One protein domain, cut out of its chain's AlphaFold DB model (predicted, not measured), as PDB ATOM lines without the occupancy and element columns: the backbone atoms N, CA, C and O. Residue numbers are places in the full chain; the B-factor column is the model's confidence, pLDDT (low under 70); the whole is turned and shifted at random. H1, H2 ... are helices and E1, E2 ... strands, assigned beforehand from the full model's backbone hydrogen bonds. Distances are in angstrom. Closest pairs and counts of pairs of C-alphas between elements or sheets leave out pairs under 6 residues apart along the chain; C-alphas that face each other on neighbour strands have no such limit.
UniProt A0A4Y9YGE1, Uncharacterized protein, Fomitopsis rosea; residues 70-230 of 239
ATOM      1  N   VAL A  70      28.718 -12.138  20.903       97.81
ATOM      2  CA  VAL A  70      27.428 -12.100  21.585       97.81
ATOM      3  C   VAL A  70      27.158 -13.495  22.156       97.81
ATOM      4  O   VAL A  70      27.178 -14.477  21.403       97.81
ATOM      5  N   PRO A  71      26.888 -13.620  23.466       96.62
ATOM      6  CA  PRO A  71      26.631 -14.915  24.080       96.62
ATOM      7  C   PRO A  71      25.444 -15.643  23.442       96.62
ATOM      8  O   PRO A  71      24.408 -15.043  23.160       96.62
ATOM      9  N   ARG A  72      25.556 -16.968  23.279       95.12
ATOM     10  CA  ARG A  72      24.461 -17.792  22.730       95.12
ATOM     11  C   ARG A  72      23.137 -17.645  23.495       95.12
ATOM     12  O   ARG A  72      22.130 -17.443  22.821       95.12
ATOM     13  N   PRO A  73      23.113 -17.647  24.845       94.44
ATOM     14  CA  PRO A  73      21.866 -17.440  25.588       94.44
ATOM     15  C   PRO A  73      21.209 -16.087  25.286       94.44
ATOM     16  O   PRO A  73      19.990 -15.968  25.296       94.44
ATOM     17  N   THR A  74      22.005 -15.063  24.966       95.19
ATOM     18  CA  THR A  74      21.500 -13.737  24.590       95.19
ATOM     19  C   THR A  74      20.847 -13.750  23.210       95.19
ATOM     20  O   THR A  74      19.839 -13.080  23.014       95.19
ATOM     21  N   LEU A  75      21.372 -14.530  22.259       94.19
ATOM     22  CA  LEU A  75      20.724 -14.715  20.955       94.19
ATOM     23  C   LEU A  75      19.380 -15.433  21.089       94.19
ATOM     24  O   LEU A  75      18.409 -15.036  20.450       94.19
ATOM     25  N   GLU A  76      19.321 -16.466  21.928       92.19
ATOM     26  CA  GLU A  76      18.083 -17.194  22.222       92.19
ATOM     27  C   GLU A  76      17.052 -16.289  22.901       92.19
ATOM     28  O   GLU A  76      15.896 -16.268  22.487       92.19
ATOM     29  N   LEU A  77      17.483 -15.480  23.876       91.81
ATOM     30  CA  LEU A  77      16.647 -14.467  24.517       91.81
ATOM     31  C   LEU A  77      16.073 -13.483  23.492       91.81
ATOM     32  O   LEU A  77      14.861 -13.326  23.413       91.81
ATOM     33  N   MET A  78      16.930 -12.855  22.678       92.44
ATOM     34  CA  MET A  78      16.484 -11.897  21.660       92.44
ATOM     35  C   MET A  78      15.483 -12.531  20.695       92.44
ATOM     36  O   MET A  78      14.453 -11.932  20.404       92.44
ATOM     37  N   LYS A  79      15.741 -13.769  20.261       89.75
ATOM     38  CA  LYS A  79      14.825 -14.516  19.399       89.75
ATOM     39  C   LYS A  79      13.465 -14.750  20.061       89.75
ATOM     40  O   LYS A  79      12.444 -14.542  19.413       89.75
ATOM     41  N   ASN A  80      13.449 -15.171  21.325       88.56
ATOM     42  CA  ASN A  80      12.214 -15.447  22.063       88.56
ATOM     43  C   ASN A  80      11.405 -14.173  22.345       88.56
ATOM     44  O   ASN A  80      10.182 -14.232  22.369       88.56
ATOM     45  N   SER A  81      12.076 -13.031  22.506       87.19
ATOM     46  CA  SER A  81      11.445 -11.723  22.721       87.19
ATOM     47  C   SER A  81      11.127 -10.962  21.422       87.19
ATOM     48  O   SER A  81      10.659  -9.829  21.480       87.19
ATOM     49  N   GLY A  82      11.407 -11.538  20.245       87.44
ATOM     50  CA  GLY A  82      11.176 -10.887  18.949       87.44
ATOM     51  C   GLY A  82      12.147  -9.744  18.612       87.44
ATOM     52  O   GLY A  82      11.901  -8.987  17.678       87.44
ATOM     53  N   ILE A  83      13.267  -9.615  19.332       90.19
ATOM     54  CA  ILE A  83      14.312  -8.624  19.049       90.19
ATOM     55  C   ILE A  83      15.134  -9.063  17.833       90.19
ATOM     56  O   ILE A  83      15.664 -10.178  17.782       90.19
ATOM     57  N   ASN A  84      15.346  -8.144  16.889       91.38
ATOM     58  CA  ASN A  84      16.228  -8.381  15.754       91.38
ATOM     59  C   ASN A  84      17.700  -8.329  16.169       91.38
ATOM     60  O   ASN A  84      18.242  -7.269  16.487       91.38
ATOM     61  N   ALA A  85      18.382  -9.475  16.112       93.88
ATOM     62  CA  ALA A  85      19.798  -9.566  16.455       93.88
ATOM     63  C   ALA A  85      20.689  -8.674  15.568       93.88
ATOM     64  O   ALA A  85      21.700  -8.161  16.046       93.88
ATOM     65  N   ALA A  86      20.331  -8.455  14.296       93.56
ATOM     66  CA  ALA A  86      21.098  -7.580  13.411       93.56
ATOM     67  C   ALA A  86      20.996  -6.110  13.847       93.56
ATOM     68  O   ALA A  86      22.022  -5.433  13.903       93.56
ATOM     69  N   GLU A  87      19.796  -5.644  14.207       94.38
ATOM     70  CA  GLU A  87      19.569  -4.300  14.762       94.38
ATOM     71  C   GLU A  87      20.278  -4.118  16.101       94.38
ATOM     72  O   GLU A  87      20.964  -3.118  16.302       94.38
ATOM     73  N   ALA A  88      20.157  -5.107  16.990       96.56
ATOM     74  CA  ALA A  88      20.762  -5.097  18.314       96.56
ATOM     75  C   ALA A  88      22.293  -4.985  18.250       96.56
ATOM     76  O   ALA A  88      22.885  -4.126  18.905       96.56
ATOM     77  N   ILE A  89      22.936  -5.827  17.432       97.75
ATOM     78  CA  ILE A  89      24.396  -5.832  17.263       97.75
ATOM     79  C   ILE A  89      24.865  -4.526  16.623       97.75
ATOM     80  O   ILE A  89      25.796  -3.909  17.126       97.75
ATOM     81  N   HIS A  90      24.209  -4.072  15.553       97.19
ATOM     82  CA  HIS A  90      24.594  -2.845  14.852       97.19
ATOM     83  C   HIS A  90      24.505  -1.608  15.752       97.19
ATOM     84  O   HIS A  90      25.437  -0.806  15.813       97.19
ATOM     85  N   ALA A  91      23.409  -1.485  16.500       97.88
ATOM     86  CA  ALA A  91      23.218  -0.406  17.457       97.88
ATOM     87  C   ALA A  91      24.232  -0.473  18.614       97.88
ATOM     88  O   ALA A  91      24.748   0.563  19.035       97.88
ATOM     89  N   ALA A  92      24.582  -1.672  19.098       98.50
ATOM     90  CA  ALA A  92      25.616  -1.844  20.121       98.50
ATOM     91  C   ALA A  92      27.019  -1.461  19.612       98.50
ATOM     92  O   ALA A  92      27.781  -0.816  20.335       98.50
ATOM     93  N   GLU A  93      27.359  -1.805  18.366       98.38
ATOM     94  CA  GLU A  93      28.620  -1.402  17.733       98.38
ATOM     95  C   GLU A  93      28.741   0.123  17.640       98.38
ATOM     96  O   GLU A  93      29.779   0.699  17.977       98.38
ATOM     97  N   HIS A  94      27.669   0.799  17.232       98.06
ATOM     98  CA  HIS A  94      27.632   2.257  17.212       98.06
ATOM     99  C   HIS A  94      27.708   2.865  18.611       98.06
ATOM    100  O   HIS A  94      28.482   3.799  18.808       98.06
ATOM    101  N   ALA A  95      26.968   2.331  19.585       98.31
ATOM    102  CA  ALA A  95      27.032   2.796  20.967       98.31
ATOM    103  C   ALA A  95      28.465   2.731  21.517       98.31
ATOM    104  O   ALA A  95      28.932   3.688  22.133       98.31
ATOM    105  N   PHE A  96      29.188   1.645  21.227       98.25
ATOM    106  CA  PHE A  96      30.602   1.500  21.567       98.25
ATOM    107  C   PHE A  96      31.473   2.548  20.858       98.25
ATOM    108  O   PHE A  96      32.193   3.308  21.513       98.25
ATOM    109  N   MET A  97      31.386   2.643  19.527       96.50
ATOM    110  CA  MET A  97      32.191   3.595  18.746       96.50
ATOM    111  C   MET A  97      31.931   5.046  19.152       96.50
ATOM    112  O   MET A  97      32.869   5.831  19.249       96.50
ATOM    113  N   ASN A  98      30.691   5.406  19.475       96.31
ATOM    114  CA  ASN A  98      30.324   6.751  19.908       96.31
ATOM    115  C   ASN A  98      31.060   7.191  21.182       96.31
ATOM    116  O   ASN A  98      31.062   8.383  21.498       96.31
ATOM    117  N   ARG A  99      31.634   6.266  21.965       96.81
ATOM    118  CA  ARG A  99      32.424   6.555  23.180       96.81
ATOM    119  C   ARG A  99      33.929   6.547  22.946       96.81
ATOM    120  O   ARG A  99      34.688   6.857  23.864       96.81
ATOM    121  N   PHE A 100      34.364   6.233  21.733       95.81
ATOM    122  CA  PHE A 100      35.766   6.135  21.381       95.81
ATOM    123  C   PHE A 100      36.222   7.362  20.587       95.81
ATOM    124  O   PHE A 100      35.725   7.653  19.503       95.81
ATOM    125  N   ALA A 101      37.211   8.086  21.116       92.44
ATOM    126  CA  ALA A 101      37.667   9.352  20.537       92.44
ATOM    127  C   ALA A 101      38.225   9.219  19.105       92.44
ATOM    128  O   ALA A 101      38.156  10.171  18.334       92.44
ATOM    129  N   LEU A 102      38.755   8.046  18.742       91.50
ATOM    130  CA  LEU A 102      39.326   7.770  17.419       91.50
ATOM    131  C   LEU A 102      38.358   6.995  16.508       91.50
ATOM    132  O   LEU A 102      38.780   6.379  15.533       91.50
ATOM    133  N   ALA A 103      37.053   7.004  16.805       89.31
ATOM    134  CA  ALA A 103      36.062   6.239  16.047       89.31
ATOM    135  C   ALA A 103      35.973   6.609  14.557       89.31
ATOM    136  O   ALA A 103      35.574   5.775  13.751       89.31
ATOM    137  N   ALA A 104      36.373   7.825  14.167       87.88
ATOM    138  CA  ALA A 104      36.410   8.234  12.761       87.88
ATOM    139  C   ALA A 104      37.333   7.337  11.907       87.88
ATOM    140  O   ALA A 104      37.018   7.047  10.745       87.88
ATOM    141  N   ASP A 105      38.416   6.854  12.521       90.31
ATOM    142  CA  ASP A 105      39.439   5.999  11.918       90.31
ATOM    143  C   ASP A 105      39.200   4.506  12.189       90.31
ATOM    144  O   ASP A 105      40.039   3.673  11.860       90.31
ATOM    145  N   LEU A 106      38.047   4.154  12.761       92.06
ATOM    146  CA  LEU A 106      37.605   2.784  12.988       92.06
ATOM    147  C   LEU A 106      36.401   2.484  12.085       92.06
ATOM    148  O   LEU A 106      35.639   3.376  11.688       92.06
ATOM    149  N   LYS A 107      36.228   1.220  11.706       94.06
ATOM    150  CA  LYS A 107      35.048   0.759  10.968       94.06
ATOM    151  C   LYS A 107      34.417  -0.431  11.667       94.06
ATOM    152  O   LYS A 107      35.101  -1.193  12.334       94.06
ATOM    153  N   THR A 108      33.113  -0.568  11.466       94.19
ATOM    154  CA  THR A 108      32.296  -1.691  11.927       94.19
ATOM    155  C   THR A 108      31.460  -2.228  10.771       94.19
ATOM    156  O   THR A 108      31.398  -1.601   9.702       94.19
ATOM    157  N   GLU A 109      30.818  -3.378  10.949       89.19
ATOM    158  CA  GLU A 109      29.941  -3.944   9.928       89.19
ATOM    159  C   GLU A 109      28.503  -3.393  10.013       89.19
ATOM    160  O   GLU A 109      27.603  -4.006  10.588       89.19
ATOM    161  N   CYS A 110      28.255  -2.258   9.349       87.38
ATOM    162  CA  CYS A 110      26.901  -1.709   9.246       87.38
ATOM    163  C   CYS A 110      25.943  -2.645   8.480       87.38
ATOM    164  O   CYS A 110      26.318  -3.296   7.497       87.38
ATOM    165  N   LYS A 111      24.681  -2.696   8.920       84.62
ATOM    166  CA  LYS A 111      23.647  -3.582   8.362       84.62
ATOM    167  C   LYS A 111      22.775  -2.838   7.347       84.62
ATOM    168  O   LYS A 111      22.330  -1.724   7.601       84.62
ATOM    169  N   VAL A 112      22.521  -3.473   6.201       81.88
ATOM    170  CA  VAL A 112      21.799  -2.873   5.065       81.88
ATOM    171  C   VAL A 112      20.315  -3.215   5.177       81.88
ATOM    172  O   VAL A 112      19.953  -4.378   5.000       81.88
ATOM    173  N   ALA A 113      19.447  -2.222   5.386       79.19
ATOM    174  CA  ALA A 113      18.005  -2.427   5.593       79.19
ATOM    175  C   ALA A 113      17.338  -3.294   4.512       79.19
ATOM    176  O   ALA A 113      16.585  -4.214   4.821       79.19
ATOM    177  N   GLU A 114      17.683  -3.072   3.238       75.25
ATOM    178  CA  GLU A 114      17.146  -3.856   2.116       75.25
ATOM    179  C   GLU A 114      17.447  -5.359   2.239       75.25
ATOM    180  O   GLU A 114      16.734  -6.178   1.673       75.25
ATOM    181  N   LYS A 115      18.518  -5.746   2.939       73.38
ATOM    182  CA  LYS A 115      18.883  -7.151   3.148       73.38
ATOM    183  C   LYS A 115      18.296  -7.724   4.427       73.38
ATOM    184  O   LYS A 115      17.934  -8.893   4.421       73.38
ATOM    185  N   GLU A 116      18.200  -6.923   5.485       75.62
ATOM    186  CA  GLU A 116      17.691  -7.390   6.780       75.62
ATOM    187  C   GLU A 116      16.168  -7.552   6.790       75.62
ATOM    188  O   GLU A 116      15.655  -8.468   7.422       75.62
ATOM    189  N   TYR A 117      15.443  -6.711   6.048       76.94
ATOM    190  CA  TYR A 117      13.975  -6.728   6.031       76.94
ATOM    191  C   TYR A 117      13.379  -7.443   4.814       76.94
ATOM    192  O   TYR A 117      12.161  -7.463   4.630       76.94
ATOM    193  N   LYS A 118      14.209  -8.057   3.963       72.06
ATOM    194  CA  LYS A 118      13.722  -8.851   2.826       72.06
ATOM    195  C   LYS A 118      12.954 -10.075   3.319       72.06
ATOM    196  O   LYS A 118      13.434 -10.818   4.160       72.06
ATOM    197  N   ALA A 119      11.783 -10.328   2.734       61.94
ATOM    198  CA  ALA A 119      10.987 -11.520   3.047       61.94
ATOM    199  C   ALA A 119      11.669 -12.832   2.601       61.94
ATOM    200  O   ALA A 119      11.371 -13.908   3.123       61.94
ATOM    201  N   THR A 120      12.571 -12.749   1.618       67.44
ATOM    202  CA  THR A 120      13.307 -13.890   1.064       67.44
ATOM    203  C   THR A 120      14.529 -14.234   1.904       67.44
ATOM    204  O   THR A 120      15.240 -13.354   2.381       67.44
ATOM    205  N   MET A 121      14.796 -15.536   2.045       69.06
ATOM    206  CA  MET A 121      15.891 -16.010   2.883       69.06
ATOM    207  C   MET A 121      17.256 -15.541   2.380       69.06
ATOM    208  O   MET A 121      17.669 -15.866   1.264       69.06
ATOM    209  N   SER A 122      17.987 -14.823   3.234       74.56
ATOM    210  CA  SER A 122      19.368 -14.439   2.953       74.56
ATOM    211  C   SER A 122      20.302 -15.646   3.077       74.56
ATOM    212  O   SER A 122      20.384 -16.285   4.126       74.56
ATOM    213  N   GLN A 123      21.076 -15.913   2.021       79.06
ATOM    214  CA  GLN A 123      22.206 -16.854   2.063       79.06
ATOM    215  C   GLN A 123      23.415 -16.276   2.816       79.06
ATOM    216  O   GLN A 123      24.323 -17.000   3.216       79.06
ATOM    217  N   ARG A 124      23.439 -14.955   3.021       83.88
ATOM    218  CA  ARG A 124      24.501 -14.257   3.741       83.88
ATOM    219  C   ARG A 124      24.206 -14.315   5.237       83.88
ATOM    220  O   ARG A 124      23.331 -13.593   5.718       83.88
ATOM    221  N   LYS A 125      24.950 -15.164   5.942       87.75
ATOM    222  CA  LYS A 125      24.935 -15.297   7.401       87.75
ATOM    223  C   LYS A 125      26.191 -14.666   7.985       87.75
ATOM    224  O   LYS A 125      27.249 -14.731   7.362       87.75
ATOM    225  N   ARG A 126      26.066 -14.048   9.156       90.62
ATOM    226  CA  ARG A 126      27.171 -13.361   9.834       90.62
ATOM    227  C   ARG A 126      27.265 -13.807  11.289       90.62
ATOM    228  O   ARG A 126      26.219 -13.926  11.929       90.62
ATOM    229  N   PRO A 127      28.474 -14.042  11.817       95.06
ATOM    230  CA  PRO A 127      28.660 -14.337  13.230       95.06
ATOM    231  C   PRO A 127      28.061 -13.240  14.116       95.06
ATOM    232  O   PRO A 127      28.227 -12.050  13.853       95.06
ATOM    233  N   ALA A 128      27.379 -13.646  15.179       96.50
ATOM    234  CA  ALA A 128      26.847 -12.764  16.203       96.50
ATOM    235  C   ALA A 128      27.982 -12.166  17.040       96.50
ATOM    236  O   ALA A 128      28.372 -12.710  18.075       96.50
ATOM    237  N   ARG A 129      28.555 -11.074  16.549       97.12
ATOM    238  CA  ARG A 129      29.790 -10.504  17.069       97.12
ATOM    239  C   ARG A 129      29.788  -9.003  16.812       97.12
ATOM    240  O   ARG A 129      29.381  -8.577  15.736       97.12
ATOM    241  N   LEU A 130      30.246  -8.235  17.793       98.12
ATOM    242  CA  LEU A 130      30.601  -6.833  17.592       98.12
ATOM    243  C   LEU A 130      32.000  -6.851  16.994       98.12
ATOM    244  O   LEU A 130      32.906  -7.380  17.647       98.12
ATOM    245  N   ILE A 131      32.180  -6.344  15.778       97.81
ATOM    246  CA  ILE A 131      33.472  -6.400  15.084       97.81
ATOM    247  C   ILE A 131      33.914  -5.024  14.602       97.81
ATOM    248  O   ILE A 131      33.255  -4.378  13.796       97.81
ATOM    249  N   PHE A 132      35.097  -4.613  15.045       97.25
ATOM    250  CA  PHE A 132      35.697  -3.335  14.694       97.25
ATOM    251  C   PHE A 132      37.046  -3.565  14.026       97.25
ATOM    252  O   PHE A 132      37.833  -4.380  14.498       97.25
ATOM    253  N   TYR A 133      37.347  -2.850  12.951       95.81
ATOM    254  CA  TYR A 133      38.582  -3.051  12.194       95.81
ATOM    255  C   TYR A 133      39.180  -1.739  11.702       95.81
ATOM    256  O   TYR A 133      38.476  -0.752  11.463       95.81
ATOM    257  N   ASP A 134      40.499  -1.753  11.531       94.44
ATOM    258  CA  ASP A 134      41.244  -0.650  10.945       94.44
ATOM    259  C   ASP A 134      40.950  -0.597   9.426       94.44
ATOM    260  O   ASP A 134      41.104  -1.603   8.723       94.44
ATOM    261  N   PRO A 135      40.483   0.533   8.867       87.81
ATOM    262  CA  PRO A 135      40.292   0.658   7.428       87.81
ATOM    263  C   PRO A 135      41.627   0.572   6.673       87.81
ATOM    264  O   PRO A 135      42.652   1.085   7.107       87.81
ATOM    265  N   THR A 136      41.621  -0.063   5.500       77.38
ATOM    266  CA  THR A 136      42.833  -0.237   4.684       77.38
ATOM    267  C   THR A 136      43.440   1.115   4.283       77.38
ATOM    268  O   THR A 136      42.716   1.997   3.820       77.38
ATOM    269  N   GLY A 137      44.765   1.255   4.387       67.75
ATOM    270  CA  GLY A 137      45.488   2.458   3.954       67.75
ATOM    271  C   GLY A 137      45.568   3.586   4.989       67.75
ATOM    272  O   GLY A 137      46.025   4.674   4.645       67.75
ATOM    273  N   THR A 138      45.149   3.352   6.236       63.44
ATOM    274  CA  THR A 138      45.413   4.249   7.372       63.44
ATOM    275  C   THR A 138      46.626   3.776   8.181       63.44
ATOM    276  O   THR A 138      47.115   2.657   8.003       63.44
ATOM    277  N   ASN A 139      47.125   4.626   9.086       62.44
ATOM    278  CA  ASN A 139      48.041   4.187  10.139       62.44
ATOM    279  C   ASN A 139      47.261   3.229  11.056       62.44
ATOM    280  O   ASN A 139      46.528   3.690  11.931       62.44
ATOM    281  N   GLY A 140      47.362   1.921  10.804       70.44
ATOM    282  CA  GLY A 140      46.701   0.882  11.601       70.44
ATOM    283  C   GLY A 140      47.029   0.983  13.096       70.44
ATOM    284  O   GLY A 140      47.961   1.681  13.502       70.44
ATOM    285  N   GLY A 141      46.258   0.290  13.933       85.56
ATOM    286  CA  GLY A 141      46.413   0.366  15.388       85.56
ATOM    287  C   GLY A 141      45.457   1.351  16.064       85.56
ATOM    288  O   GLY A 141      45.745   1.855  17.153       85.56
ATOM    289  N   VAL A 142      44.302   1.620  15.457       93.69
ATOM    290  CA  VAL A 142      43.184   2.288  16.133       93.69
ATOM    291  C   VAL A 142      42.331   1.242  16.852       93.69
ATOM    292  O   VAL A 142      42.016   1.413  18.031       93.69
ATOM    293  N   ALA A 143      42.061   0.109  16.201       95.94
ATOM    294  CA  ALA A 143      41.355  -1.023  16.795       95.94
ATOM    295  C   ALA A 143      42.070  -1.576  18.038       95.94
ATOM    296  O   ALA A 143      41.415  -1.913  19.023       95.94
ATOM    297  N   VAL A 144      43.409  -1.612  18.040       96.06
ATOM    298  CA  VAL A 144      44.178  -2.074  19.208       96.06
ATOM    299  C   VAL A 144      44.021  -1.139  20.413       96.06
ATOM    300  O   VAL A 144      43.923  -1.607  21.540       96.06
ATOM    301  N   LYS A 145      43.896   0.175  20.185       96.69
ATOM    302  CA  LYS A 145      43.636   1.150  21.255       96.69
ATOM    303  C   LYS A 145      42.226   1.002  21.816       96.69
ATOM    304  O   LYS A 145      42.038   1.095  23.022       96.69
ATOM    305  N   ALA A 146      41.235   0.759  20.956       97.38
ATOM    306  CA  ALA A 146      39.884   0.441  21.413       97.38
ATOM    307  C   ALA A 146      39.875  -0.857  22.244       97.38
ATOM    308  O   ALA A 146      39.237  -0.908  23.292       97.38
ATOM    309  N   PHE A 147      40.649  -1.861  21.829       98.19
ATOM    310  CA  PHE A 147      40.844  -3.108  22.567       98.19
ATOM    311  C   PHE A 147      41.513  -2.878  23.933       98.19
ATOM    312  O   PHE A 147      41.081  -3.465  24.925       98.19
ATOM    313  N   ASP A 148      42.518  -1.999  24.009       97.50
ATOM    314  CA  ASP A 148      43.205  -1.563  25.244       97.50
ATOM    315  C   ASP A 148      42.299  -0.855  26.253       97.50
ATOM    316  O   ASP A 148      42.573  -0.903  27.449       97.50
ATOM    317  N   HIS A 149      41.171  -0.306  25.807       97.62
ATOM    318  CA  HIS A 149      40.197   0.374  26.664       97.62
ATOM    319  C   HIS A 149      38.800  -0.261  26.613       97.62
ATOM    320  O   HIS A 149      37.804   0.400  26.914       97.62
ATOM    321  N   VAL A 150      38.702  -1.537  26.224       98.38
ATOM    322  CA  VAL A 150      37.420  -2.184  25.906       98.38
ATOM    323  C   VAL A 150      36.421  -2.154  27.066       98.38
ATOM    324  O   VAL A 150      35.258  -1.821  26.847       98.38
ATOM    325  N   SER A 151      36.871  -2.425  28.294       98.31
ATOM    326  CA  SER A 151      36.022  -2.420  29.493       98.31
ATOM    327  C   SER A 151      35.395  -1.045  29.740       98.31
ATOM    328  O   SER A 151      34.181  -0.933  29.910       98.31
ATOM    329  N   ASP A 152      36.208   0.015  29.690       98.31
ATOM    330  CA  ASP A 152      35.749   1.390  29.910       98.31
ATOM    331  C   ASP A 152      34.803   1.856  28.801       98.31
ATOM    332  O   ASP A 152      33.803   2.527  29.067       98.31
ATOM    333  N   LEU A 153      35.105   1.508  27.549       98.50
ATOM    334  CA  LEU A 153      34.284   1.872  26.396       98.50
ATOM    335  C   LEU A 153      32.918   1.182  26.436       98.50
ATOM    336  O   LEU A 153      31.906   1.847  26.214       98.50
ATOM    337  N   LEU A 154      32.871  -0.109  26.774       98.62
ATOM    338  CA  LEU A 154      31.620  -0.847  26.954       98.62
ATOM    339  C   LEU A 154      30.776  -0.266  28.089       98.62
ATOM    340  O   LEU A 154      29.582  -0.047  27.896       98.62
ATOM    341  N   GLN A 155      31.380   0.011  29.250       98.44
ATOM    342  CA  GLN A 155      30.649   0.567  30.390       98.44
ATOM    343  C   GLN A 155      30.072   1.945  30.048       98.44
ATOM    344  O   GLN A 155      28.878   2.169  30.221       98.44
ATOM    345  N   ARG A 156      30.871   2.837  29.447       98.56
ATOM    346  CA  ARG A 156      30.392   4.155  28.996       98.56
ATOM    347  C   ARG A 156      29.294   4.050  27.943       98.56
ATOM    348  O   ARG A 156      28.412   4.910  27.903       98.56
ATOM    349  N   ALA A 157      29.368   3.053  27.060       98.56
ATOM    350  CA  ALA A 157      28.341   2.812  26.057       98.56
ATOM    351  C   ALA A 157      27.035   2.392  26.735       98.56
ATOM    352  O   ALA A 157      26.010   3.022  26.487       98.56
ATOM    353  N   LEU A 158      27.087   1.415  27.645       98.62
ATOM    354  CA  LEU A 158      25.928   0.981  28.422       98.62
ATOM    355  C   LEU A 158      25.304   2.150  29.196       98.62
ATOM    356  O   LEU A 158      24.127   2.441  28.990       98.62
ATOM    357  N   ASP A 159      26.105   2.886  29.973       98.50
ATOM    358  CA  ASP A 159      25.642   4.025  30.776       98.50
ATOM    359  C   ASP A 159      24.952   5.090  29.907       98.50
ATOM    360  O   ASP A 159      23.917   5.651  30.274       98.50
ATOM    361  N   THR A 160      25.508   5.368  28.723       98.50
ATOM    362  CA  THR A 160      24.936   6.334  27.774       98.50
ATOM    363  C   THR A 160      23.598   5.844  27.226       98.50
ATOM    364  O   THR A 160      22.652   6.624  27.137       98.50
ATOM    365  N   VAL A 161      23.500   4.573  26.828       98.19
ATOM    366  CA  VAL A 161      22.261   4.034  26.254       98.19
ATOM    367  C   VAL A 161      21.166   3.954  27.321       98.19
ATOM    368  O   VAL A 161      20.031   4.338  27.030       98.19
ATOM    369  N   GLU A 162      21.498   3.536  28.546       96.56
ATOM    370  CA  GLU A 162      20.556   3.446  29.672       96.56
ATOM    371  C   GLU A 162      20.037   4.816  30.119       96.56
ATOM    372  O   GLU A 162      18.838   4.983  30.323       96.56
ATOM    373  N   SER A 163      20.916   5.816  30.235       97.56
ATOM    374  CA  SER A 163      20.540   7.162  30.697       97.56
ATOM    375  C   SER A 163      19.898   8.043  29.620       97.56
ATOM    376  O   SER A 163      19.321   9.087  29.933       97.56
ATOM    377  N   CYS A 164      19.989   7.660  28.345       97.69
ATOM    378  CA  CYS A 164      19.437   8.458  27.261       97.69
ATOM    379  C   CYS A 164      17.895   8.452  27.303       97.69
ATOM    380  O   CYS A 164      17.301   7.374  27.306       97.69
ATOM    381  N   PRO A 165      17.215   9.612  27.240       96.75
ATOM    382  CA  PRO A 165      15.753   9.684  27.342       96.75
ATOM    383  C   PRO A 165      15.010   9.298  26.051       96.75
ATOM    384  O   PRO A 165      13.782   9.286  26.037       96.75
ATOM    385  N   CYS A 166      15.716   9.027  24.945       96.69
ATOM    386  CA  CYS A 166      15.069   8.634  23.690       96.69
ATOM    387  C   CYS A 166      14.438   7.234  23.791       96.69
ATOM    388  O   CYS A 166      14.913   6.392  24.551       96.69
ATOM    389  N   GLN A 167      13.399   6.972  23.001       91.31
ATOM    390  CA  GLN A 167      12.759   5.653  22.945       91.31
ATOM    391  C   GLN A 167      13.450   4.746  21.918       91.31
ATOM    392  O   GLN A 167      13.986   3.704  22.278       91.31
ATOM    393  N   GLU A 168      13.543   5.208  20.670       88.88
ATOM    394  CA  GLU A 168      13.975   4.374  19.537       88.88
ATOM    395  C   GLU A 168      15.498   4.313  19.340       88.88
ATOM    396  O   GLU A 168      16.029   3.355  18.787       88.88
ATOM    397  N   GLY A 169      16.219   5.332  19.812       95.06
ATOM    398  CA  GLY A 169      17.620   5.565  19.460       95.06
ATOM    399  C   GLY A 169      17.848   6.997  18.993       95.06
ATOM    400  O   GLY A 169      16.921   7.674  18.553       95.06
ATOM    401  N   CYS A 170      19.061   7.510  19.181       97.50
ATOM    402  CA  CYS A 170      19.468   8.805  18.643       97.50
ATOM    403  C   CYS A 170      20.996   8.902  18.538       97.50
ATOM    404  O   CYS A 170      21.731   8.077  19.090       97.50
ATOM    405  N   ALA A 171      21.487   9.979  17.918       95.50
ATOM    406  CA  ALA A 171      22.920  10.262  17.764       95.50
ATOM    407  C   ALA A 171      23.683  10.446  19.090       95.50
ATOM    408  O   ALA A 171      24.910  10.413  19.105       95.50
ATOM    409  N   ALA A 172      22.978  10.652  20.208       95.25
ATOM    410  CA  ALA A 172      23.606  10.731  21.524       95.25
ATOM    411  C   ALA A 172      23.895   9.348  22.136       95.25
ATOM    412  O   ALA A 172      24.743   9.268  23.025       95.25
ATOM    413  N   CYS A 173      23.217   8.285  21.678       97.44
ATOM    414  CA  CYS A 173      23.367   6.926  22.198       97.44
ATOM    415  C   CYS A 173      23.823   5.934  21.115       97.44
ATOM    416  O   CYS A 173      25.015   5.641  21.042       97.44
ATOM    417  N   ILE A 174      22.914   5.444  20.272       97.62
ATOM    418  CA  ILE A 174      23.142   4.293  19.383       97.62
ATOM    419  C   ILE A 174      23.297   4.650  17.902       97.62
ATOM    420  O   ILE A 174      23.705   3.796  17.125       97.62
ATOM    421  N   ASP A 175      22.967   5.871  17.476       96.50
ATOM    422  CA  ASP A 175      23.126   6.229  16.065       96.50
ATOM    423  C   ASP A 175      24.524   6.779  15.819       96.50
ATOM    424  O   ASP A 175      25.044   7.580  16.601       96.50
ATOM    425  N   SER A 176      25.127   6.381  14.701       93.94
ATOM    426  CA  SER A 176      26.411   6.915  14.261       93.94
ATOM    427  C   SER A 176      26.198   7.945  13.150       93.94
ATOM    428  O   SER A 176      25.523   7.644  12.156       93.94
ATOM    429  N   PRO A 177      26.826   9.136  13.225       88.56
ATOM    430  CA  PRO A 177      26.793  10.116  12.137       88.56
ATOM    431  C   PRO A 177      27.559   9.641  10.894       88.56
ATOM    432  O   PRO A 177      27.438  10.232   9.825       88.56
ATOM    433  N   THR A 178      28.359   8.578  11.026       88.44
ATOM    434  CA  THR A 178      29.155   7.998   9.937       88.44
ATOM    435  C   THR A 178      28.610   6.651   9.451       88.44
ATOM    436  O   THR A 178      29.261   5.987   8.638       88.44
ATOM    437  N   CYS A 179      27.415   6.245   9.908       92.12
ATOM    438  CA  CYS A 179      26.753   5.041   9.415       92.12
ATOM    439  C   CYS A 179      26.430   5.190   7.923       92.12
ATOM    440  O   CYS A 179      25.629   6.035   7.522       92.12
ATOM    441  N   LYS A 180      27.023   4.328   7.092       88.25
ATOM    442  CA  LYS A 180      26.787   4.328   5.638       88.25
ATOM    443  C   LYS A 180      25.367   3.900   5.263       88.25
ATOM    444  O   LYS A 180      24.898   4.250   4.187       88.25
ATOM    445  N   GLU A 181      24.699   3.191   6.169       90.88
ATOM    446  CA  GLU A 181      23.355   2.633   5.994       90.88
ATOM    447  C   GLU A 181      22.267   3.500   6.651       90.88
ATOM    448  O   GLU A 181      21.121   3.075   6.790       90.88
ATOM    449  N   GLY A 182      22.618   4.713   7.096       91.81
ATOM    450  CA  GLY A 182      21.661   5.695   7.612       91.81
ATOM    451  C   GLY A 182      20.988   5.317   8.933       91.81
ATOM    452  O   GLY A 182      19.923   5.847   9.221       91.81
ATOM    453  N   ASN A 183      21.585   4.413   9.719       93.44
ATOM    454  CA  ASN A 183      21.030   3.903  10.983       93.44
ATOM    455  C   ASN A 183      19.636   3.248  10.837       93.44
ATOM    456  O   ASN A 183      18.895   3.149  11.805       93.44
ATOM    457  N   LEU A 184      19.284   2.769   9.636       91.38
ATOM    458  CA  LEU A 184      17.957   2.200   9.352       91.38
ATOM    459  C   LEU A 184      17.701   0.837  10.008       91.38
ATOM    460  O   LEU A 184      16.554   0.435  10.129       91.38
ATOM    461  N   VAL A 185      18.762   0.122  10.382       91.44
ATOM    462  CA  VAL A 185      18.701  -1.173  11.074       91.44
ATOM    463  C   VAL A 185      19.258  -0.958  12.473       91.44
ATOM    464  O   VAL A 185      20.458  -1.111  12.681       91.44
ATOM    465  N   SER A 186      18.435  -0.516  13.415       93.62
ATOM    466  CA  SER A 186      18.900  -0.083  14.734       93.62
ATOM    467  C   SER A 186      17.842  -0.373  15.791       93.62
ATOM    468  O   SER A 186      16.655  -0.216  15.529       93.62
ATOM    469  N   SER A 187      18.270  -0.807  16.977       94.75
ATOM    470  CA  SER A 187      17.378  -1.069  18.107       94.75
ATOM    471  C   SER A 187      18.058  -0.686  19.414       94.75
ATOM    472  O   SER A 187      19.056  -1.298  19.807       94.75
ATOM    473  N   LYS A 188      17.504   0.308  20.122       96.00
ATOM    474  CA  LYS A 188      18.010   0.723  21.438       96.00
ATOM    475  C   LYS A 188      17.909  -0.397  22.466       96.00
ATOM    476  O   LYS A 188      18.888  -0.697  23.149       96.00
ATOM    477  N   THR A 189      16.741  -1.026  22.558       95.38
ATOM    478  CA  THR A 189      16.499  -2.148  23.473       95.38
ATOM    479  C   THR A 189      17.425  -3.316  23.155       95.38
ATOM    480  O   THR A 189      18.062  -3.860  24.056       95.38
ATOM    481  N   GLY A 190      17.577  -3.660  21.872       96.00
ATOM    482  CA  GLY A 190      18.515  -4.690  21.440       96.00
ATOM    483  C   GLY A 190      19.963  -4.366  21.824       96.00
ATOM    484  O   GLY A 190      20.663  -5.225  22.360       96.00
ATOM    485  N   ALA A 191      20.401  -3.118  21.632       97.75
ATOM    486  CA  ALA A 191      21.735  -2.681  22.036       97.75
ATOM    487  C   ALA A 191      21.965  -2.818  23.547       97.75
ATOM    488  O   ALA A 191      23.025  -3.287  23.958       97.75
ATOM    489  N   LEU A 192      20.975  -2.463  24.376       97.44
ATOM    490  CA  LEU A 192      21.042  -2.648  25.831       97.44
ATOM    491  C   LEU A 192      21.231  -4.117  26.208       97.44
ATOM    492  O   LEU A 192      22.107  -4.429  27.013       97.44
ATOM    493  N   VAL A 193      20.446  -5.013  25.606       97.56
ATOM    494  CA  VAL A 193      20.542  -6.463  25.832       97.56
ATOM    495  C   VAL A 193      21.941  -6.974  25.481       97.56
ATOM    496  O   VAL A 193      22.561  -7.681  26.279       97.56
ATOM    497  N   VAL A 194      22.475  -6.574  24.326       98.38
ATOM    498  CA  VAL A 194      23.809  -6.978  23.860       98.38
ATOM    499  C   VAL A 194      24.924  -6.434  24.759       98.38
ATOM    500  O   VAL A 194      25.799  -7.196  25.174       98.38
ATOM    501  N   LEU A 195      24.893  -5.142  25.104       98.50
ATOM    502  CA  LEU A 195      25.905  -4.515  25.962       98.50
ATOM    503  C   LEU A 195      25.904  -5.122  27.370       98.50
ATOM    504  O   LEU A 195      26.969  -5.457  27.889       98.50
ATOM    505  N   LYS A 196      24.721  -5.331  27.967       98.19
ATOM    506  CA  LYS A 196      24.586  -5.996  29.272       98.19
ATOM    507  C   LYS A 196      25.131  -7.414  29.237       98.19
ATOM    508  O   LYS A 196      25.898  -7.778  30.122       98.19
ATOM    509  N   ALA A 197      24.799  -8.185  28.202       97.94
ATOM    510  CA  ALA A 197      25.290  -9.547  28.046       97.94
ATOM    511  C   ALA A 197      26.822  -9.614  28.000       97.94
ATOM    512  O   ALA A 197      27.420 -10.405  28.730       97.94
ATOM    513  N   ILE A 198      27.455  -8.765  27.185       98.19
ATOM    514  CA  ILE A 198      28.917  -8.720  27.032       98.19
ATOM    515  C   ILE A 198      29.600  -8.249  28.322       98.19
ATOM    516  O   ILE A 198      30.667  -8.755  28.663       98.19
ATOM    517  N   LEU A 199      28.983  -7.332  29.072       98.19
ATOM    518  CA  LEU A 199      29.467  -6.874  30.380       98.19
ATOM    519  C   LEU A 199      29.107  -7.815  31.546       98.19
ATOM    520  O   LEU A 199      29.449  -7.512  32.684       98.19
ATOM    521  N   GLY A 200      28.391  -8.920  31.307       96.38
ATOM    522  CA  GLY A 200      27.937  -9.817  32.376       96.38
ATOM    523  C   GLY A 200      26.920  -9.183  33.338       96.38
ATOM    524  O   GLY A 200      26.782  -9.630  34.475       96.38
ATOM    525  N   ARG A 201      26.218  -8.126  32.913       96.50
ATOM    526  CA  ARG A 201      25.185  -7.449  33.709       96.50
ATOM    527  C   ARG A 201      23.852  -8.204  33.620       96.50
ATOM    528  O   ARG A 201      23.556  -8.789  32.577       96.50
ATOM    529  N   PRO A 202      23.025  -8.168  34.678       93.19
ATOM    530  CA  PRO A 202      21.700  -8.772  34.639       93.19
ATOM    531  C   PRO A 202      20.834  -8.103  33.566       93.19
ATOM    532  O   PRO A 202      20.804  -6.875  33.449       93.19
ATOM    533  N   ILE A 203      20.126  -8.922  32.792       94.19
ATOM    534  CA  ILE A 203      19.140  -8.478  31.807       94.19
ATOM    535  C   ILE A 203      17.771  -8.745  32.416       94.19
ATOM    536  O   ILE A 203      17.422  -9.896  32.667       94.19
ATOM    537  N   ASP A 204      17.031  -7.675  32.680       87.06
ATOM    538  CA  ASP A 204      15.652  -7.767  33.139       87.06
ATOM    539  C   ASP A 204      14.754  -8.042  31.931       87.06
ATOM    540  O   ASP A 204      14.556  -7.173  31.079       87.06
ATOM    541  N   VAL A 205      14.298  -9.288  31.819       84.25
ATOM    542  CA  VAL A 205      13.503  -9.765  30.682       84.25
ATOM    543  C   VAL A 205      12.097  -9.169  30.708       84.25
ATOM    544  O   VAL A 205      11.528  -8.944  29.645       84.25
ATOM    545  N   ASP A 206      11.577  -8.824  31.889       82.50
ATOM    546  CA  ASP A 206      10.226  -8.278  32.051       82.50
ATOM    547  C   ASP A 206      10.120  -6.835  31.525       82.50
ATOM    548  O   ASP A 206       9.034  -6.344  31.221       82.50
ATOM    549  N   LEU A 207      11.260  -6.149  31.390       81.31
ATOM    550  CA  LEU A 207      11.356  -4.806  30.811       81.31
ATOM    551  C   LEU A 207      11.600  -4.817  29.298       81.31
ATOM    552  O   LEU A 207      11.646  -3.749  28.680       81.31
ATOM    553  N   ILE A 208      11.782  -5.993  28.691       84.00
ATOM    554  CA  ILE A 208      11.912  -6.120  27.243       84.00
ATOM    555  C   ILE A 208      10.503  -6.062  26.639       84.00
ATOM    556  O   ILE A 208       9.682  -6.922  26.949       84.00
ATOM    557  N   PRO A 209      10.200  -5.088  25.760       79.81
ATOM    558  CA  PRO A 209       8.932  -5.073  25.050       79.81
ATOM    559  C   PRO A 209       8.790  -6.355  24.229       79.81
ATOM    560  O   PRO A 209       9.686  -6.697  23.455       79.81
ATOM    561  N   GLU A 210       7.665  -7.050  24.376       70.25
ATOM    562  CA  GLU A 210       7.322  -8.144  23.475       70.25
ATOM    563  C   GLU A 210       6.947  -7.562  22.112       70.25
ATOM    564  O   GLU A 210       5.981  -6.802  21.978       70.25
ATOM    565  N   TYR A 211       7.726  -7.904  21.089       70.12
ATOM    566  CA  TYR A 211       7.408  -7.511  19.723       70.12
ATOM    567  C   TYR A 211       6.382  -8.498  19.144       70.12
ATOM    568  O   TYR A 211       6.579  -9.710  19.237       70.12
ATOM    569  N   PRO A 212       5.275  -8.003  18.557       54.09
ATOM    570  CA  PRO A 212       4.063  -8.789  18.318       54.09
ATOM    571  C   PRO A 212       4.205  -9.935  17.309       54.09
ATOM    572  O   PRO A 212       3.307 -10.769  17.243       54.09
ATOM    573  N   GLU A 213       5.311 -10.029  16.563       58.81
ATOM    574  CA  GLU A 213       5.623 -11.212  15.760       58.81
ATOM    575  C   GLU A 213       7.105 -11.599  15.881       58.81
ATOM    576  O   GLU A 213       7.978 -10.733  15.754       58.81
ATOM    577  N   PRO A 214       7.426 -12.894  16.070       56.56
ATOM    578  CA  PRO A 214       8.785 -13.377  15.898       56.56
ATOM    579  C   PRO A 214       9.250 -13.037  14.486       56.56
ATOM    580  O   PRO A 214       8.550 -13.319  13.512       56.56
ATOM    581  N   ILE A 215      10.453 -12.481  14.368       56.16
ATOM    582  CA  ILE A 215      11.097 -12.269  13.072       56.16
ATOM    583  C   ILE A 215      11.078 -13.600  12.327       56.16
ATOM    584  O   ILE A 215      11.592 -14.609  12.826       56.16
ATOM    585  N   ALA A 216      10.434 -13.618  11.158       55.44
ATOM    586  CA  ALA A 216      10.293 -14.830  10.372       55.44
ATOM    587  C   ALA A 216      11.680 -15.455  10.167       55.44
ATOM    588  O   ALA A 216      12.640 -14.753   9.856       55.44
ATOM    589  N   ALA A 217      11.804 -16.780  10.304       53.59
ATOM    590  CA  ALA A 217      13.089 -17.484  10.186       53.59
ATOM    591  C   ALA A 217      13.840 -17.197   8.862       53.59
ATOM    592  O   ALA A 217      15.046 -17.418   8.757       53.59
ATOM    593  N   THR A 218      13.136 -16.687   7.849       50.66
ATOM    594  CA  THR A 218      13.692 -16.236   6.570       50.66
ATOM    595  C   THR A 218      14.520 -14.949   6.679       50.66
ATOM    596  O   THR A 218      15.423 -14.751   5.873       50.66
ATOM    597  N   GLN A 219      14.303 -14.108   7.686       61.91
ATOM    598  CA  GLN A 219      15.039 -12.856   7.906       61.91
ATOM    599  C   GLN A 219      16.272 -13.020   8.808       61.91
ATOM    600  O   GLN A 219      16.996 -12.057   9.044       61.91
ATOM    601  N   ASP A 220      16.556 -14.230   9.301       75.12
ATOM    602  CA  ASP A 220      17.651 -14.444  10.247       75.12
ATOM    603  C   ASP A 220      19.016 -14.372   9.543       75.12
ATOM    604  O   ASP A 220      19.468 -15.322   8.904       75.12
ATOM    605  N   THR A 221      19.681 -13.224   9.582       86.69
ATOM    606  CA  THR A 221      20.987 -13.013   8.939       86.69
ATOM    607  C   THR A 221      22.164 -13.186   9.899       86.69
ATOM    608  O   THR A 221      23.323 -13.044   9.486       86.69
ATOM    609  N   ILE A 222      21.882 -13.489  11.167       92.38
ATOM    610  CA  ILE A 222      22.855 -13.612  12.248       92.38
ATOM    611  C   ILE A 222      22.907 -15.072  12.699       92.38
ATOM    612  O   ILE A 222      21.895 -15.738  12.848       92.38
ATOM    613  N   ILE A 223      24.108 -15.601  12.899       93.69
ATOM    614  CA  ILE A 223      24.317 -16.965  13.394       93.69
ATOM    615  C   ILE A 223      25.206 -16.938  14.632       93.69
ATOM    616  O   ILE A 223      26.012 -16.016  14.770       93.69
ATOM    617  N   PRO A 224      25.117 -17.937  15.528       95.50
ATOM    618  CA  PRO A 224      26.032 -18.040  16.653       95.50
ATOM    619  C   PRO A 224      27.483 -17.937  16.191       95.50
ATOM    620  O   PRO A 224      27.906 -18.646  15.274       95.50
ATOM    621  N   ALA A 225      28.245 -17.051  16.825       94.81
ATOM    622  CA  ALA A 225      29.650 -16.917  16.503       94.81
ATOM    623  C   ALA A 225      30.422 -18.185  16.897       94.81
ATOM    624  O   ALA A 225      30.147 -18.835  17.912       94.81
ATOM    625  N   VAL A 226      31.391 -18.539  16.057       93.81
ATOM    626  CA  VAL A 226      32.348 -19.612  16.325       93.81
ATOM    627  C   VAL A 226      33.620 -18.984  16.882       93.81
ATOM    628  O   VAL A 226      34.027 -17.889  16.476       93.81
ATOM    629  N   THR A 227      34.250 -19.677  17.827       92.88
ATOM    630  CA  THR A 227      35.535 -19.267  18.390       92.88
ATOM    631  C   THR A 227      36.579 -19.137  17.284       92.88
ATOM    632  O   THR A 227      36.767 -20.049  16.481       92.88
ATOM    633  N   VAL A 228      37.270 -17.999  17.257       96.25
ATOM    634  CA  VAL A 228      38.363 -17.752  16.311       96.25
ATOM    635  C   VAL A 228      39.633 -18.366  16.868       96.25
ATOM    636  O   VAL A 228      39.976 -18.148  18.032       96.25
ATOM    637  N   ARG A 229      40.341 -19.125  16.031       95.38
ATOM    638  CA  ARG A 229      41.593 -19.773  16.418       95.38
ATOM    639  C   ARG A 229      42.607 -18.734  16.912       95.38
ATOM    640  O   ARG A 229      42.859 -17.733  16.246       95.38
ATOM    641  N   ALA A 230      43.203 -19.017  18.063       93.62
ATOM    642  CA  ALA A 230      44.326 -18.272  18.614       93.62
ATOM    643  C   ALA A 230      45.638 -18.608  17.894       93.62
ATOM    644  O   ALA A 230      45.853 -19.754  17.489       93.62
TER     645      ALA A 230
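What this domain is: This is residues 70 to 230 of the 239 residues of an uncharacterized protein of Fomitopsis rosea (UniProt A0A4Y9YGE1). Little regular structure is here: H1, H6 and H5 lie side by side, H2 crosses H6, and long loops wrap round this core. The printed part has 161 residues, with 62 in named elements, mostly helix: H1 H2 H3 E1 H4 H5 H6. It is compact, radius of gyration of the C-alphas 15.2 A, spans 45 by 35 by 33 A.

Where its parts are: Find C-alpha 72 at (24.461, -17.792, 22.730); H1 runs to 80. Then come H2, residues 85 to 97, 18.2 A; H3, 113 to 116; E1, 129 to 133; H4, 143 to 148; H5, 150 to 163, 19.9 A; H6, 188 to 198, ending at (28.917, -8.720, 27.032).

How they stand to each other: Look at Ala 88 and Gly 190, the closest C-alphas of H2 and H6, 3.9 A apart; these helices touch about perpendicular, 76 degrees. H1 touches H6 at Thr 74 and Ala 197, C-alphas 6.6 A apart. H5 and H6 form a helical hairpin, closest C-alphas Leu 158 and Leu 195, 6.0 A. E1 pairs with no named strand. In H1, H2, H4, H5 and H6 every O i to N i+4 pair is within hydrogen-bond range.

The domain as a whole: The printed part has no cut; links H2 to H3, H3 to E1 and H5 to H6 are long. Residues 119 to 121, 137 to 139 and 212 to 219 have pLDDT under 70.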